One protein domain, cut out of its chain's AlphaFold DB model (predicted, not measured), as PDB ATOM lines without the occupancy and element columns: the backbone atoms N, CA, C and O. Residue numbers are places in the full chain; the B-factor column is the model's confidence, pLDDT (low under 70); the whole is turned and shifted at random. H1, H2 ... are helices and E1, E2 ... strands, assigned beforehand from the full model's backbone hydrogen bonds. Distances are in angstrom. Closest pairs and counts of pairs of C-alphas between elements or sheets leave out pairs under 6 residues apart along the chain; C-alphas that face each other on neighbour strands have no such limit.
ATOM      1  N   GLU A   4     303.378 239.141 233.173       49.34
ATOM      2  CA  GLU A   4     302.485 239.501 232.061       49.34
ATOM      3  C   GLU A   4     301.262 238.569 231.909       49.34
ATOM      4  O   GLU A   4     300.274 238.945 231.284       49.34
ATOM      5  N   ARG A   5     301.309 237.339 232.454       51.00
ATOM      6  CA  ARG A   5     300.166 236.403 232.441       51.00
ATOM      7  C   ARG A   5     299.045 236.861 233.354       51.00
ATOM      8  O   ARG A   5     297.889 236.663 232.994       51.00
ATOM      9  N   ASP A   6     299.410 237.399 234.508       59.97
ATOM     10  CA  ASP A   6     298.467 237.690 235.579       59.97
ATOM     11  C   ASP A   6     297.812 239.052 235.331       59.97
ATOM     12  O   ASP A   6     296.597 239.158 235.431       59.97
ATOM     13  N   GLU A   7     298.575 240.045 234.853       63.94
ATOM     14  CA  GLU A   7     298.061 241.394 234.563       63.94
ATOM     15  C   GLU A   7     296.964 241.399 233.488       63.94
ATOM     16  O   GLU A   7     295.964 242.100 233.606       63.94
ATOM     17  N   LEU A   8     297.105 240.600 232.428       61.78
ATOM     18  CA  LEU A   8     296.127 240.589 231.339       61.78
ATOM     19  C   LEU A   8     294.852 239.812 231.700       61.78
ATOM     20  O   LEU A   8     293.749 240.214 231.324       61.78
ATOM     21  N   ALA A   9     295.000 238.712 232.445       62.56
ATOM     22  CA  ALA A   9     293.868 237.985 233.010       62.56
ATOM     23  C   ALA A   9     293.123 238.845 234.041       62.56
ATOM     24  O   ALA A   9     291.896 238.820 234.077       62.56
ATOM     25  N   GLU A  10     293.848 239.659 234.813       68.06
ATOM     26  CA  GLU A  10     293.290 240.652 235.729       68.06
ATOM     27  C   GLU A  10     292.537 241.750 234.971       68.06
ATOM     28  O   GLU A  10     291.380 241.996 235.287       68.06
ATOM     29  N   VAL A  11     293.098 242.327 233.899       68.25
ATOM     30  CA  VAL A  11     292.400 243.330 233.064       68.25
ATOM     31  C   VAL A  11     291.100 242.773 232.480       68.25
ATOM     32  O   VAL A  11     290.084 243.471 232.458       68.25
ATOM     33  N   ILE A  12     291.104 241.520 232.020       67.19
ATOM     34  CA  ILE A  12     289.901 240.859 231.499       67.19
ATOM     35  C   ILE A  12     288.915 240.548 232.624       67.19
ATOM     36  O   ILE A  12     287.729 240.825 232.471       67.19
ATOM     37  N   GLY A  13     289.387 240.046 233.766       64.38
ATOM     38  CA  GLY A  13     288.561 239.807 234.950       64.38
ATOM     39  C   GLY A  13     287.920 241.089 235.490       64.38
ATOM     40  O   GLY A  13     286.735 241.106 235.806       64.38
ATOM     41  N   GLU A  14     288.652 242.202 235.512       67.19
ATOM     42  CA  GLU A  14     288.138 243.529 235.860       67.19
ATOM     43  C   GLU A  14     287.169 244.092 234.817       67.19
ATOM     44  O   GLU A  14     286.358 244.968 235.124       67.19
ATOM     45  N   ALA A  15     287.314 243.706 233.551       64.44
ATOM     46  CA  ALA A  15     286.421 244.139 232.484       64.44
ATOM     47  C   ALA A  15     285.109 243.347 232.489       64.44
ATOM     48  O   ALA A  15     284.059 243.925 232.224       64.44
ATOM     49  N   LEU A  16     285.174 242.059 232.824       62.44
ATOM     50  CA  LEU A  16     284.018 241.174 232.945       62.44
ATOM     51  C   LEU A  16     283.293 241.356 234.287       62.44
ATOM     52  O   LEU A  16     282.078 241.225 234.353       62.44
ATOM     53  N   GLY A  17     284.008 241.744 235.344       58.66
ATOM     54  CA  GLY A  17     283.480 241.771 236.704       58.66
ATOM     55  C   GLY A  17     283.494 240.373 237.328       58.66
ATOM     56  O   GLY A  17     283.312 239.366 236.651       58.66
ATOM     57  N   ALA A  18     283.704 240.305 238.645       53.84
ATOM     58  CA  ALA A  18     283.884 239.049 239.387       53.84
ATOM     59  C   ALA A  18     282.659 238.102 239.394       53.84
ATOM     60  O   ALA A  18     282.756 237.009 239.940       53.84
ATOM     61  N   ASP A  19     281.535 238.528 238.811       48.09
ATOM     62  CA  ASP A  19     280.233 237.843 238.802       48.09
ATOM     63  C   ASP A  19     279.708 237.595 237.372       48.09
ATOM     64  O   ASP A  19     278.538 237.256 237.190       48.09
ATOM     65  N   ALA A  20     280.534 237.803 236.335       51.59
ATOM     66  CA  ALA A  20     280.121 237.524 234.963       51.59
ATOM     67  C   ALA A  20     279.871 236.025 234.777       51.59
ATOM     68  O   ALA A  20     280.795 235.212 234.839       51.59
ATOM     69  N   ASP A  21     278.615 235.674 234.509       51.53
ATOM     70  CA  ASP A  21     278.266 234.351 234.019       51.53
ATOM     71  C   ASP A  21     278.977 234.134 232.674       51.53
ATOM     72  O   ASP A  21     278.810 234.891 231.713       51.53
ATOM     73  N   ILE A  22     279.807 233.096 232.620       47.28
ATOM     74  CA  ILE A  22     280.675 232.747 231.486       47.28
ATOM     75  C   ILE A  22     279.828 232.419 230.242       47.28
ATOM     76  O   ILE A  22     280.307 232.494 229.109       47.28
ATOM     77  N   HIS A  23     278.548 232.095 230.447       46.97
ATOM     78  CA  HIS A  23     277.579 231.823 229.394       46.97
ATOM     79  C   HIS A  23     276.815 233.062 228.912       46.97
ATOM     80  O   HIS A  23     276.202 233.013 227.839       46.97
ATOM     81  N   ASP A  24     276.857 234.173 229.649       52.66
ATOM     82  CA  ASP A  24     276.169 235.399 229.261       52.66
ATOM     83  C   ASP A  24     277.017 236.221 228.291       52.66
ATOM     84  O   ASP A  24     277.643 237.198 228.657       52.66
ATOM     85  N   THR A  25     277.042 235.847 227.016       49.44
ATOM     86  CA  THR A  25     277.804 236.580 225.984       49.44
ATOM     87  C   THR A  25     277.358 238.039 225.746       49.44
ATOM     88  O   THR A  25     277.963 238.711 224.904       49.44
ATOM     89  N   SER A  26     276.348 238.571 226.458       51.75
ATOM     90  CA  SER A  26     275.883 239.955 226.283       51.75
ATOM     91  C   SER A  26     276.921 241.006 226.689       51.75
ATOM     92  O   SER A  26     276.870 242.128 226.191       51.75
ATOM     93  N   TRP A  27     277.913 240.659 227.522       51.81
ATOM     94  CA  TRP A  27     279.033 241.556 227.861       51.81
ATOM     95  C   TRP A  27     279.921 241.918 226.657       51.81
ATOM     96  O   TRP A  27     280.730 242.844 226.736       51.81
ATOM     97  N   TYR A  28     279.780 241.216 225.527       48.50
ATOM     98  CA  TYR A  28     280.483 241.539 224.286       48.50
ATOM     99  C   TYR A  28     279.896 242.760 223.562       48.50
ATOM    100  O   TYR A  28     280.624 243.445 222.840       48.50
ATOM    101  N   GLU A  29     278.605 243.055 223.748       51.16
ATOM    102  CA  GLU A  29     277.949 244.155 223.027       51.16
ATOM    103  C   GLU A  29     278.479 245.536 223.443       51.16
ATOM    104  O   GLU A  29     278.387 246.484 222.663       51.16
ATOM    105  N   ASP A  30     279.128 245.642 224.607       52.97
ATOM    106  CA  ASP A  30     279.468 246.935 225.199       52.97
ATOM    107  C   ASP A  30     280.851 247.494 224.835       52.97
ATOM    108  O   ASP A  30     281.173 248.608 225.240       52.97
ATOM    109  N   GLY A  31     281.702 246.786 224.078       58.03
ATOM    110  CA  GLY A  31     283.012 247.310 223.634       58.03
ATOM    111  C   GLY A  31     284.011 247.664 224.757       58.03
ATOM    112  O   GLY A  31     285.189 247.894 224.488       58.03
ATOM    113  N   ALA A  32     283.588 247.627 226.022       65.12
ATOM    114  CA  ALA A  32     284.350 248.046 227.192       65.12
ATOM    115  C   ALA A  32     285.614 247.201 227.415       65.12
ATOM    116  O   ALA A  32     286.646 247.721 227.839       65.12
ATOM    117  N   ILE A  33     285.560 245.907 227.079       68.12
ATOM    118  CA  ILE A  33     286.724 245.011 227.129       68.12
ATOM    119  C   ILE A  33     287.760 245.431 226.083       68.12
ATOM    120  O   ILE A  33     288.944 245.525 226.393       68.12
ATOM    121  N   ALA A  34     287.321 245.734 224.858       65.94
ATOM    122  CA  ALA A  34     288.211 246.189 223.796       65.94
ATOM    123  C   ALA A  34     288.892 247.515 224.162       65.94
ATOM    124  O   ALA A  34     290.093 247.658 223.947       65.94
ATOM    125  N   ASP A  35     288.158 248.451 224.766       70.81
ATOM    126  CA  ASP A  35     288.705 249.738 225.201       70.81
ATOM    127  C   ASP A  35     289.721 249.587 226.340       70.81
ATOM    128  O   ASP A  35     290.788 250.201 226.291       70.81
ATOM    129  N   LYS A  36     289.448 248.733 227.337       70.75
ATOM    130  CA  LYS A  36     290.407 248.428 228.415       70.75
ATOM    131  C   LYS A  36     291.678 247.766 227.881       70.75
ATOM    132  O   LYS A  36     292.781 248.124 228.287       70.75
ATOM    133  N   ILE A  37     291.532 246.849 226.930       68.31
ATOM    134  CA  ILE A  37     292.657 246.166 226.288       68.31
ATOM    135  C   ILE A  37     293.489 247.137 225.434       68.31
ATOM    136  O   ILE A  37     294.718 247.122 225.498       68.31
ATOM    137  N   LEU A  38     292.845 248.034 224.685       68.75
ATOM    138  CA  LEU A  38     293.529 249.104 223.957       68.75
ATOM    139  C   LEU A  38     294.255 250.064 224.910       68.75
ATOM    140  O   LEU A  38     295.392 250.450 224.642       68.75
ATOM    141  N   ALA A  39     293.628 250.432 226.031       71.00
ATOM    142  CA  ALA A  39     294.230 251.289 227.053       71.00
ATOM    143  C   ALA A  39     295.461 250.644 227.712       71.00
ATOM    144  O   ALA A  39     296.395 251.354 228.082       71.00
ATOM    145  N   ALA A  40     295.495 249.311 227.795       68.50
ATOM    146  CA  ALA A  40     296.653 248.543 228.244       68.50
ATOM    147  C   ALA A  40     297.767 248.410 227.176       68.50
ATOM    148  O   ALA A  40     298.811 247.828 227.448       68.50
ATOM    149  N   GLY A  41     297.589 248.986 225.978       65.12
ATOM    150  CA  GLY A  41     298.622 249.065 224.937       65.12
ATOM    151  C   GLY A  41     298.619 247.919 223.923       65.12
ATOM    152  O   GLY A  41     299.544 247.818 223.114       65.12
ATOM    153  N   TYR A  42     297.589 247.072 223.927       66.81
ATOM    154  CA  TYR A  42     297.448 245.979 222.966       66.81
ATOM    155  C   TYR A  42     296.826 246.446 221.638       66.81
ATOM    156  O   TYR A  42     296.278 247.543 221.519       66.81
ATOM    157  N   ARG A  43     296.944 245.618 220.592       67.69
ATOM    158  CA  ARG A  43     296.449 245.939 219.239       67.69
ATOM    159  C   ARG A  43     294.917 245.920 219.150       67.69
ATOM    160  O   ARG A  43     294.242 245.260 219.931       67.69
ATOM    161  N   LYS A  44     294.378 246.625 218.145       67.88
ATOM    162  CA  LYS A  44     292.934 246.704 217.870       67.88
ATOM    163  C   LYS A  44     292.333 245.315 217.606       67.88
ATOM    164  O   LYS A  44     292.922 244.573 216.815       67.88
ATOM    165  N   PRO A  45     291.141 245.010 218.156       74.06
ATOM    166  CA  PRO A  45     290.488 243.735 217.912       74.06
ATOM    167  C   PRO A  45     290.233 243.452 216.431       74.06
ATOM    168  O   PRO A  45     289.858 244.350 215.667       74.06
ATOM    169  N   ARG A  46     290.403 242.188 216.037       82.56
ATOM    170  CA  ARG A  46     290.098 241.676 214.691       82.56
ATOM    171  C   ARG A  46     289.448 240.304 214.776       82.56
ATOM    172  O   ARG A  46     289.707 239.558 215.711       82.56
ATOM    173  N   THR A  47     288.639 239.947 213.790       86.00
ATOM    174  CA  THR A  47     288.048 238.606 213.714       86.00
ATOM    175  C   THR A  47     288.991 237.653 212.990       86.00
ATOM    176  O   THR A  47     289.617 238.036 212.003       86.00
ATOM    177  N   VAL A  48     289.082 236.424 213.490       86.75
ATOM    178  CA  VAL A  48     289.745 235.285 212.854       86.75
ATOM    179  C   VAL A  48     288.737 234.157 212.665       86.75
ATOM    180  O   VAL A  48     287.847 233.949 213.492       86.75
ATOM    181  N   THR A  49     288.867 233.457 211.549       86.31
ATOM    182  CA  THR A  49     287.949 232.404 211.101       86.31
ATOM    183  C   THR A  49     288.666 231.127 210.681       86.31
ATOM    184  O   THR A  49     288.010 230.107 210.498       86.31
ATOM    185  N   THR A  50     289.996 231.151 210.538       87.31
ATOM    186  CA  THR A  50     290.766 229.979 210.099       87.31
ATOM    187  C   THR A  50     291.893 229.607 211.062       87.31
ATOM    188  O   THR A  50     292.362 230.426 211.859       87.31
ATOM    189  N   VAL A  51     292.356 228.354 210.970       87.81
ATOM    190  CA  VAL A  51     293.525 227.855 211.717       87.81
ATOM    191  C   VAL A  51     294.768 228.667 211.382       87.81
ATOM    192  O   VAL A  51     295.550 228.984 212.269       87.81
ATOM    193  N   GLU A  52     294.960 229.023 210.113       88.56
ATOM    194  CA  GLU A  52     296.130 229.775 209.654       88.56
ATOM    195  C   GLU A  52     296.160 231.183 210.252       88.56
ATOM    196  O   GLU A  52     297.225 231.694 210.588       88.56
ATOM    197  N   GLU A  53     294.996 231.810 210.433       89.12
ATOM    198  CA  GLU A  53     294.899 233.113 211.091       89.12
ATOM    199  C   GLU A  53     295.198 233.027 212.593       89.12
ATOM    200  O   GLU A  53     295.814 233.949 213.135       89.12
ATOM    201  N   LEU A  54     294.810 231.923 213.247       85.88
ATOM    202  CA  LEU A  54     295.167 231.615 214.638       85.88
ATOM    203  C   LEU A  54     296.667 231.311 214.784       85.88
ATOM    204  O   LEU A  54     297.328 231.810 215.698       85.88
ATOM    205  N   ASP A  55     297.236 230.536 213.863       87.69
ATOM    206  CA  ASP A  55     298.671 230.250 213.822       87.69
ATOM    207  C   ASP A  55     299.493 231.493 213.448       87.69
ATOM    208  O   ASP A  55     300.652 231.620 213.833       87.69
ATOM    209  N   GLY A  56     298.886 232.481 212.794       87.50
ATOM    210  CA  GLY A  56     299.496 233.780 212.522       87.50
ATOM    211  C   GLY A  56     299.546 234.738 213.719       87.50
ATOM    212  O   GLY A  56     300.181 235.786 213.606       87.50
ATOM    213  N   LEU A  57     298.896 234.419 214.847       85.56
ATOM    214  CA  LEU A  57     298.824 235.326 215.999       85.56
ATOM    215  C   LEU A  57     300.190 235.559 216.645       85.56
ATOM    216  O   LEU A  57     300.973 234.618 216.854       85.56
ATOM    217  N   ALA A  58     300.432 236.815 217.019       84.50
ATOM    218  CA  ALA A  58     301.552 237.184 217.868       84.50
ATOM    219  C   ALA A  58     301.265 236.747 219.312       84.50
ATOM    220  O   ALA A  58     300.267 237.137 219.911       84.50
ATOM    221  N   LEU A  59     302.119 235.898 219.877       81.81
ATOM    222  CA  LEU A  59     301.847 235.283 221.176       81.81
ATOM    223  C   LEU A  59     302.514 236.036 222.339       81.81
ATOM    224  O   LEU A  59     303.634 236.520 222.161       81.81
ATOM    225  N   PRO A  60     301.883 236.070 223.530       78.19
ATOM    226  CA  PRO A  60     300.566 235.501 223.838       78.19
ATOM    227  C   PRO A  60     299.423 236.314 223.210       78.19
ATOM    228  O   PRO A  60     299.523 237.530 223.055       78.19
ATOM    229  N   ALA A  61     298.335 235.631 222.856       80.94
ATOM    230  CA  ALA A  61     297.125 236.260 222.336       80.94
ATOM    231  C   ALA A  61     295.897 235.832 223.138       80.94
ATOM    232  O   ALA A  61     295.886 234.766 223.752       80.94
ATOM    233  N   ILE A  62     294.856 236.656 223.121       82.00
ATOM    234  CA  ILE A  62     293.551 236.325 223.688       82.00
ATOM    235  C   ILE A  62     292.515 236.493 222.603       82.00
ATOM    236  O   ILE A  62     292.473 237.503 221.898       82.00
ATOM    237  N   ILE A  63     291.679 235.479 222.484       84.94
ATOM    238  CA  ILE A  63     290.581 235.404 221.544       84.94
ATOM    239  C   ILE A  63     289.287 235.206 222.323       84.94
ATOM    240  O   ILE A  63     289.282 234.592 223.380       84.94
ATOM    241  N   ASN A  64     288.175 235.703 221.805       82.25
ATOM    242  CA  ASN A  64     286.851 235.352 222.293       82.25
ATOM    243  C   ASN A  64     286.202 234.417 221.283       82.25
ATOM    244  O   ASN A  64     285.861 234.849 220.180       82.25
ATOM    245  N   ALA A  65     286.075 233.145 221.642       79.44
ATOM    246  CA  ALA A  65     285.414 232.155 220.813       79.44
ATOM    247  C   ALA A  65     283.903 232.304 220.978       79.44
ATOM    248  O   ALA A  65     283.392 232.238 222.095       79.44
ATOM    249  N   LYS A  66     283.167 232.431 219.871       72.19
ATOM    250  CA  LYS A  66     281.703 232.588 219.911       72.19
ATOM    251  C   LYS A  66     280.985 231.505 220.735       72.19
ATOM    252  O   LYS A  66     279.963 231.786 221.346       72.19
ATOM    253  N   ASN A  67     281.538 230.291 220.760       69.25
ATOM    254  CA  ASN A  67     280.906 229.107 221.346       69.25
ATOM    255  C   ASN A  67     281.524 228.676 222.693       69.25
ATOM    256  O   ASN A  67     281.137 227.637 223.218       69.25
ATOM    257  N   GLY A  68     282.483 229.432 223.241       67.75
ATOM    258  CA  GLY A  68     283.211 229.026 224.455       67.75
ATOM    259  C   GLY A  68     283.742 230.165 225.324       67.75
ATOM    260  O   GLY A  68     284.328 229.904 226.369       67.75
ATOM    261  N   GLY A  69     283.539 231.421 224.919       76.06
ATOM    262  CA  GLY A  69     284.009 232.576 225.671       76.06
ATOM    263  C   GLY A  69     285.501 232.863 225.463       76.06
ATOM    264  O   GLY A  69     286.103 232.429 224.468       76.06
ATOM    265  N   PRO A  70     286.113 233.647 226.364       78.31
ATOM    266  CA  PRO A  70     287.476 234.112 226.201       78.31
ATOM    267  C   PRO A  70     288.480 232.981 226.446       78.31
ATOM    268  O   PRO A  70     288.435 232.257 227.443       78.31
ATOM    269  N   ALA A  71     289.416 232.857 225.516       82.50
ATOM    270  CA  ALA A  71     290.463 231.860 225.493       82.50
ATOM    271  C   ALA A  71     291.814 232.507 225.187       82.50
ATOM    272  O   ALA A  71     291.928 233.461 224.418       82.50
ATOM    273  N   ARG A  72     292.862 231.961 225.782       83.88
ATOM    274  CA  ARG A  72     294.249 232.332 225.556       83.88
ATOM    275  C   ARG A  72     294.848 231.432 224.487       83.88
ATOM    276  O   ARG A  72     294.666 230.221 224.529       83.88
ATOM    277  N   VAL A  73     295.630 232.018 223.592       86.00
ATOM    278  CA  VAL A  73     296.511 231.306 222.668       86.00
ATOM    279  C   VAL A  73     297.957 231.522 223.109       86.00
ATOM    280  O   VAL A  73     298.399 232.666 223.246       86.00
ATOM    281  N   ASP A  74     298.701 230.443 223.348       86.12
ATOM    282  CA  ASP A  74     300.108 230.510 223.770       86.12
ATOM    283  C   ASP A  74     300.907 229.248 223.380       86.12
ATOM    284  O   ASP A  74     300.372 228.325 222.768       86.12
ATOM    285  N   TYR A  75     302.204 229.201 223.694       82.62
ATOM    286  CA  TYR A  75     303.086 228.053 223.472       82.62
ATOM    287  C   TYR A  75     303.062 227.046 224.624       82.62
ATOM    288  O   TYR A  75     303.383 227.377 225.767       82.62
ATOM    289  N   TYR A  76     302.795 225.777 224.308       75.44
ATOM    290  CA  TYR A  76     302.772 224.680 225.274       75.44
ATOM    291  C   TYR A  76     304.200 224.265 225.643       75.44
ATOM    292  O   TYR A  76     305.067 224.127 224.772       75.44
ATOM    293  N   TYR A  77     304.462 224.043 226.933       59.22
ATOM    294  CA  TYR A  77     305.801 223.708 227.423       59.22
ATOM    295  C   TYR A  77     306.117 222.212 227.224       59.22
ATOM    296  O   TYR A  77     305.588 221.342 227.909       59.22
ATOM    297  N   GLY A  78     307.016 221.914 226.283       56.66
ATOM    298  CA  GLY A  78     307.485 220.573 225.919       56.66
ATOM    299  C   GLY A  78     308.554 220.636 224.810       56.66
ATOM    300  O   GLY A  78     308.887 221.733 224.358       56.66
ATOM    301  N   PRO A  79     309.117 219.499 224.346       45.75
ATOM    302  CA  PRO A  79     310.223 219.469 223.371       45.75
ATOM    303  C   PRO A  79     309.866 220.037 221.985       45.75
ATOM    304  O   PRO A  79     310.749 220.286 221.167       45.75
ATOM    305  N   SER A  80     308.585 220.278 221.726       59.28
ATOM    306  CA  SER A  80     308.057 220.908 220.526       59.28
ATOM    307  C   SER A  80     307.174 222.075 220.962       59.28
ATOM    308  O   SER A  80     306.078 221.859 221.469       59.28
ATOM    309  N   ARG A  81     307.656 223.314 220.794       68.88
ATOM    310  CA  ARG A  81     306.891 224.549 221.046       68.88
ATOM    311  C   ARG A  81     305.672 224.603 220.116       68.88
ATOM    312  O   ARG A  81     305.752 225.170 219.030       68.88
ATOM    313  N   ARG A  82     304.576 223.961 220.508       81.12
ATOM    314  CA  ARG A  82     303.304 223.956 219.775       81.12
ATOM    315  C   ARG A  82     302.375 224.995 220.381       81.12
ATOM    316  O   ARG A  82     302.390 225.178 221.596       81.12
ATOM    317  N   LYS A  83     301.596 225.669 219.540       86.50
ATOM    318  CA  LYS A  83     300.563 226.595 220.000       86.50
ATOM    319  C   LYS A  83     299.370 225.811 220.552       86.50
ATOM    320  O   LYS A  83     299.036 224.753 220.018       86.50
ATOM    321  N   TYR A  84     298.754 226.328 221.603       86.75
ATOM    322  CA  TYR A  84     297.542 225.785 222.204       86.75
ATOM    323  C   TYR A  84     296.528 226.892 222.470       86.75
ATOM    324  O   TYR A  84     296.901 228.062 222.551       86.75
ATOM    325  N   VAL A  85     295.270 226.489 222.634       85.75
ATOM    326  CA  VAL A  85     294.172 227.326 223.111       85.75
ATOM    327  C   VAL A  85     293.698 226.811 224.468       85.75
ATOM    328  O   VAL A  85     293.466 225.614 224.624       85.75
ATOM    329  N   GLU A  86     293.576 227.705 225.442       85.25
ATOM    330  CA  GLU A  86     293.138 227.433 226.819       85.25
ATOM    331  C   GLU A  86     292.029 228.416 227.187       85.25
ATOM    332  O   GLU A  86     292.206 229.628 227.061       85.25
ATOM    333  N   TYR A  87     290.875 227.918 227.624       79.94
ATOM    334  CA  TYR A  87     289.781 228.784 228.066       79.94
ATOM    335  C   TYR A  87     290.105 229.417 229.418       79.94
ATOM    336  O   TYR A  87     290.536 228.732 230.337       79.94
ATOM    337  N   ILE A  88     289.873 230.726 229.547       72.19
ATOM    338  CA  ILE A  88     290.250 231.491 230.749       72.19
ATOM    339  C   ILE A  88     289.325 231.175 231.936       72.19
ATOM    340  O   ILE A  88     289.754 231.249 233.083       72.19
ATOM    341  N   PHE A  89     288.073 230.794 231.664       66.19
ATOM    342  CA  PHE A  89     287.055 230.518 232.685       66.19
ATOM    343  C   PHE A  89     286.480 229.093 232.608       66.19
ATOM    344  O   PHE A  89     285.370 228.852 233.070       66.19
ATOM    345  N   GLY A  90     287.190 228.142 231.993       59.69
ATOM    346  CA  GLY A  90     286.746 226.744 231.977       59.69
ATOM    347  C   GLY A  90     286.842 226.104 233.367       59.69
ATOM    348  O   GLY A  90     287.812 226.341 234.078       59.69
ATOM    349  N   GLU A  91     285.862 225.273 233.750       53.41
ATOM    350  CA  GLU A  91     285.953 224.447 234.975       53.41
ATOM    351  C   GLU A  91     287.073 223.392 234.888       53.41
ATOM    352  O   GLU A  91     287.552 222.910 235.913       53.41
ATOM    353  N   ASP A  92     287.515 223.076 233.670       58.38
ATOM    354  CA  ASP A  92     288.600 222.149 233.385       58.38
ATOM    355  C   ASP A  92     289.768 222.888 232.710       58.38
ATOM    356  O   ASP A  92     289.553 223.652 231.762       58.38
ATOM    357  N   ASP A  93     291.005 222.589 233.133       62.44
ATOM    358  CA  ASP A  93     292.271 222.989 232.486       62.44
ATOM    359  C   ASP A  93     292.422 222.304 231.102       62.44
ATOM    360  O   ASP A  93     293.346 221.522 230.848       62.44
ATOM    361  N   MET A  94     291.460 222.515 230.202       69.88
ATOM    362  CA  MET A  94     291.445 221.921 228.871       69.88
ATOM    363  C   MET A  94     292.302 222.739 227.911       69.88
ATOM    364  O   MET A  94     292.000 223.885 227.576       69.88
ATOM    365  N   TYR A  95     293.351 222.088 227.415       78.12
ATOM    366  CA  TYR A  95     294.229 222.598 226.373       78.12
ATOM    367  C   TYR A  95     293.845 221.973 225.033       78.12
ATOM    368  O   TYR A  95     293.912 220.754 224.863       78.12
ATOM    369  N   TYR A  96     293.501 222.806 224.056       84.19
ATOM    370  CA  TYR A  96     293.255 222.381 222.681       84.19
ATOM    371  C   TYR A  96     294.462 222.717 221.807       84.19
ATOM    372  O   TYR A  96     295.072 223.774 221.964       84.19
ATOM    373  N   SER A  97     294.812 221.851 220.852       87.44
ATOM    374  CA  SER A  97     295.671 222.297 219.748       87.44
ATOM    375  C   SER A  97     294.904 223.298 218.877       87.44
ATOM    376  O   SER A  97     293.673 223.347 218.934       87.44
ATOM    377  N   LEU A  98     295.603 224.089 218.059       86.31
ATOM    378  CA  LEU A  98     294.931 225.015 217.137       86.31
ATOM    379  C   LEU A  98     293.992 224.280 216.174       86.31
ATOM    380  O   LEU A  98     292.902 224.769 215.893       86.31
ATOM    381  N   GLU A  99     294.398 223.101 215.700       86.50
ATOM    382  CA  GLU A  99     293.595 222.272 214.801       86.50
ATOM    383  C   GLU A  99     292.331 221.777 215.501       86.50
ATOM    384  O   GLU A  99     291.235 221.994 214.993       86.50
ATOM    385  N   SER A 100     292.466 221.191 216.697       85.94
ATOM    386  CA  SER A 100     291.309 220.732 217.470       85.94
ATOM    387  C   SER A 100     290.374 221.879 217.827       85.94
ATOM    388  O   SER A 100     289.164 221.714 217.756       85.94
ATOM    389  N   PHE A 101     290.919 223.046 218.180       85.50
ATOM    390  CA  PHE A 101     290.118 224.228 218.473       85.50
ATOM    391  C   PHE A 101     289.328 224.709 217.251       85.50
ATOM    392  O   PHE A 101     288.146 225.032 217.353       85.50
ATOM    393  N   ALA A 102     289.951 224.715 216.075       84.38
ATOM    394  CA  ALA A 102     289.294 225.156 214.855       84.38
ATOM    395  C   ALA A 102     288.213 224.204 214.332       84.38
ATOM    396  O   ALA A 102     287.346 224.645 213.586       84.38
ATOM    397  N   GLU A 103     288.217 222.928 214.731       84.75
ATOM    398  CA  GLU A 103     287.146 221.986 214.371       84.75
ATOM    399  C   GLU A 103     285.782 222.377 214.962       84.75
ATOM    400  O   GLU A 103     284.748 222.004 214.409       84.75
ATOM    401  N   PHE A 104     285.763 223.128 216.067       80.31
ATOM    402  CA  PHE A 104     284.532 223.571 216.734       80.31
ATOM    403  C   PHE A 104     284.392 225.097 216.850       80.31
ATOM    404  O   PHE A 104     283.364 225.598 217.320       80.31
ATOM    405  N   MET A 105     285.409 225.853 216.438       77.62
ATOM    406  CA  MET A 105     285.356 227.308 216.365       77.62
ATOM    407  C   MET A 105     284.644 227.747 215.076       77.62
ATOM    408  O   MET A 105     285.110 227.453 213.982       77.62
ATOM    409  N   ASP A 106     283.578 228.541 215.203       75.12
ATOM    410  CA  ASP A 106     282.972 229.239 214.054       75.12
ATOM    411  C   ASP A 106     283.775 230.492 213.662       75.12
ATOM    412  O   ASP A 106     284.222 230.660 212.531       75.12
ATOM    413  N   ALA A 107     283.935 231.409 214.613       80.12
ATOM    414  CA  ALA A 107     284.723 232.626 214.489       80.12
ATOM    415  C   ALA A 107     285.177 233.047 215.887       80.12
ATOM    416  O   ALA A 107     284.436 232.873 216.865       80.12
ATOM    417  N   ALA A 108     286.369 233.626 215.973       83.06
ATOM    418  CA  ALA A 108     286.869 234.200 217.208       83.06
ATOM    419  C   ALA A 108     287.292 235.653 217.004       83.06
ATOM    420  O   ALA A 108     287.877 236.018 215.985       83.06
ATOM    421  N   THR A 109     287.004 236.503 217.981       85.25
ATOM    422  CA  THR A 109     287.511 237.876 217.986       85.25
ATOM    423  C   THR A 109     288.821 237.891 218.748       85.25
ATOM    424  O   THR A 109     288.826 237.644 219.947       85.25
ATOM    425  N   VAL A 110     289.926 238.197 218.078       84.50
ATOM    426  CA  VAL A 110     291.196 238.512 218.737       84.50
ATOM    427  C   VAL A 110     290.972 239.772 219.549       84.50
ATOM    428  O   VAL A 110     290.712 240.832 218.985       84.50
ATOM    429  N   LEU A 111     291.032 239.633 220.863       76.62
ATOM    430  CA  LEU A 111     290.915 240.734 221.801       76.62
ATOM    431  C   LEU A 111     292.270 241.428 221.951       76.62
ATOM    432  O   LEU A 111     292.332 242.649 221.874       76.62
ATOM    433  N   CYS A 112     293.352 240.653 222.064       75.00
ATOM    434  CA  CYS A 112     294.726 241.154 222.099       75.00
ATOM    435  C   CYS A 112     295.732 240.133 221.561       75.00
ATOM    436  O   CYS A 112     295.485 238.930 221.567       75.00
ATOM    437  N   GLU A 113     296.896 240.620 221.145       76.50
ATOM    438  CA  GLU A 113     298.064 239.825 220.760       76.50
ATOM    439  C   GLU A 113     299.339 240.633 221.052       76.50
ATOM    440  O   GLU A 113     299.270 241.863 221.177       76.50
ATOM    441  N   ALA A 114     300.484 239.966 221.192       71.81
ATOM    442  CA  ALA A 114     301.761 240.640 221.444       71.81
ATOM    443  C   ALA A 114     302.138 241.615 220.306       71.81
ATOM    444  O   ALA A 114     301.767 241.419 219.144       71.81
TER     445      ALA A 114
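What this domain is: This is residues 4 to 114 of the 115 residues of an uncharacterized protein of Arthrobacter sp. MWB30 (UniProt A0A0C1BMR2). A strongly twisted, curled sheet of six strands forms an open half-barrel, and two short helices that touch, H4 and H5, fill the gap between its edge strands E1 and E5. Outside the curl, H1 and H3 pack together near E6, E2 and E3, with H2 beyond the end of H1. The printed part has 111 residues, with five named helices and six named strands in the order H1 H2 H3 E1 H4 E2 E3 E4 E5 H5 E6; the sheet runs E1 E6 E2 E3 E4 E5, all antiparallel, and the class is mixed. The whole is compact, with a radius of gyration of the C-alphas of 13.2 A and spans of 37 by 27 by 24 A.

How they stand to each other: Begin at H1, residues 4 to 16: its residues 11 to 16 alone touch H3, residues 32 to 39, closest at the C-alphas of Ala 15 and Ile 33, 5.4 A apart. They run opposite ways at 36 degrees, only just a steep tilt. H1, H3 and, only just, with 5 pairs of C-alphas within 10 A, H2, residues 25 to 28, are on the sheet but only graze it. E1, residues 46 to 48, pairs with E6, residues 108 to 113: look for N 48 and O 108, 2.8 A. E1, H4, residues 51 to 55, and E2, residues 61 to 65, form a split strand-helix-strand unit, two strands running the same way with E6 between them; its crossover is right-handed. E6 and E2 are antiparallel neighbours, with N 62 and O 112 within hydrogen-bond range at 2.8 A. E2, E3, residues 69 to 75, E4, residues 83 to 87, and E5, residues 95 to 97, form a meander, successive antiparallel neighbours joined as hairpins; find N 63 and O 71, 2.8 A, N 72 and O 86, 2.7 A, and N 85 and O 96, 2.8 A. H5, residues 98 to 102, is only just over E4, with 3 of its 5 C-alphas, at a height over the sheet of 7.4 A. H4, 6.4 A over the sheet, is over none of the strands and touches H5, closest at the C-alphas of Val 51 and Ala 102, 5.9 A. Every O i to N i+4 pair is within hydrogen-bond range in H3, H4 and H5, and 7 of 9 in H1; H2 is too short for one.

Where its parts are: Find C-alpha 4 at (302.485, 239.501, 232.061); from there H1 runs 18.6 A to C-alpha 16. H3 spans 10.4 A, E2 12.5 A, E3 19.7 A and E4 13.6 A; H2, E1, H4, E5 and H5 are shorter. E6 runs 13.0 A to C-alpha 113 at (298.064, 239.825, 220.760).

The domain as a whole: The C-alphas farthest apart, Asp 30 and Pro 79, are 41.3 A apart. The printed part has no cut, and no link is long. Mean pLDDT of the printed part is 71.8; 51 residues are under 70, among them 4 to 34, 77 to 81 and 89 to 94.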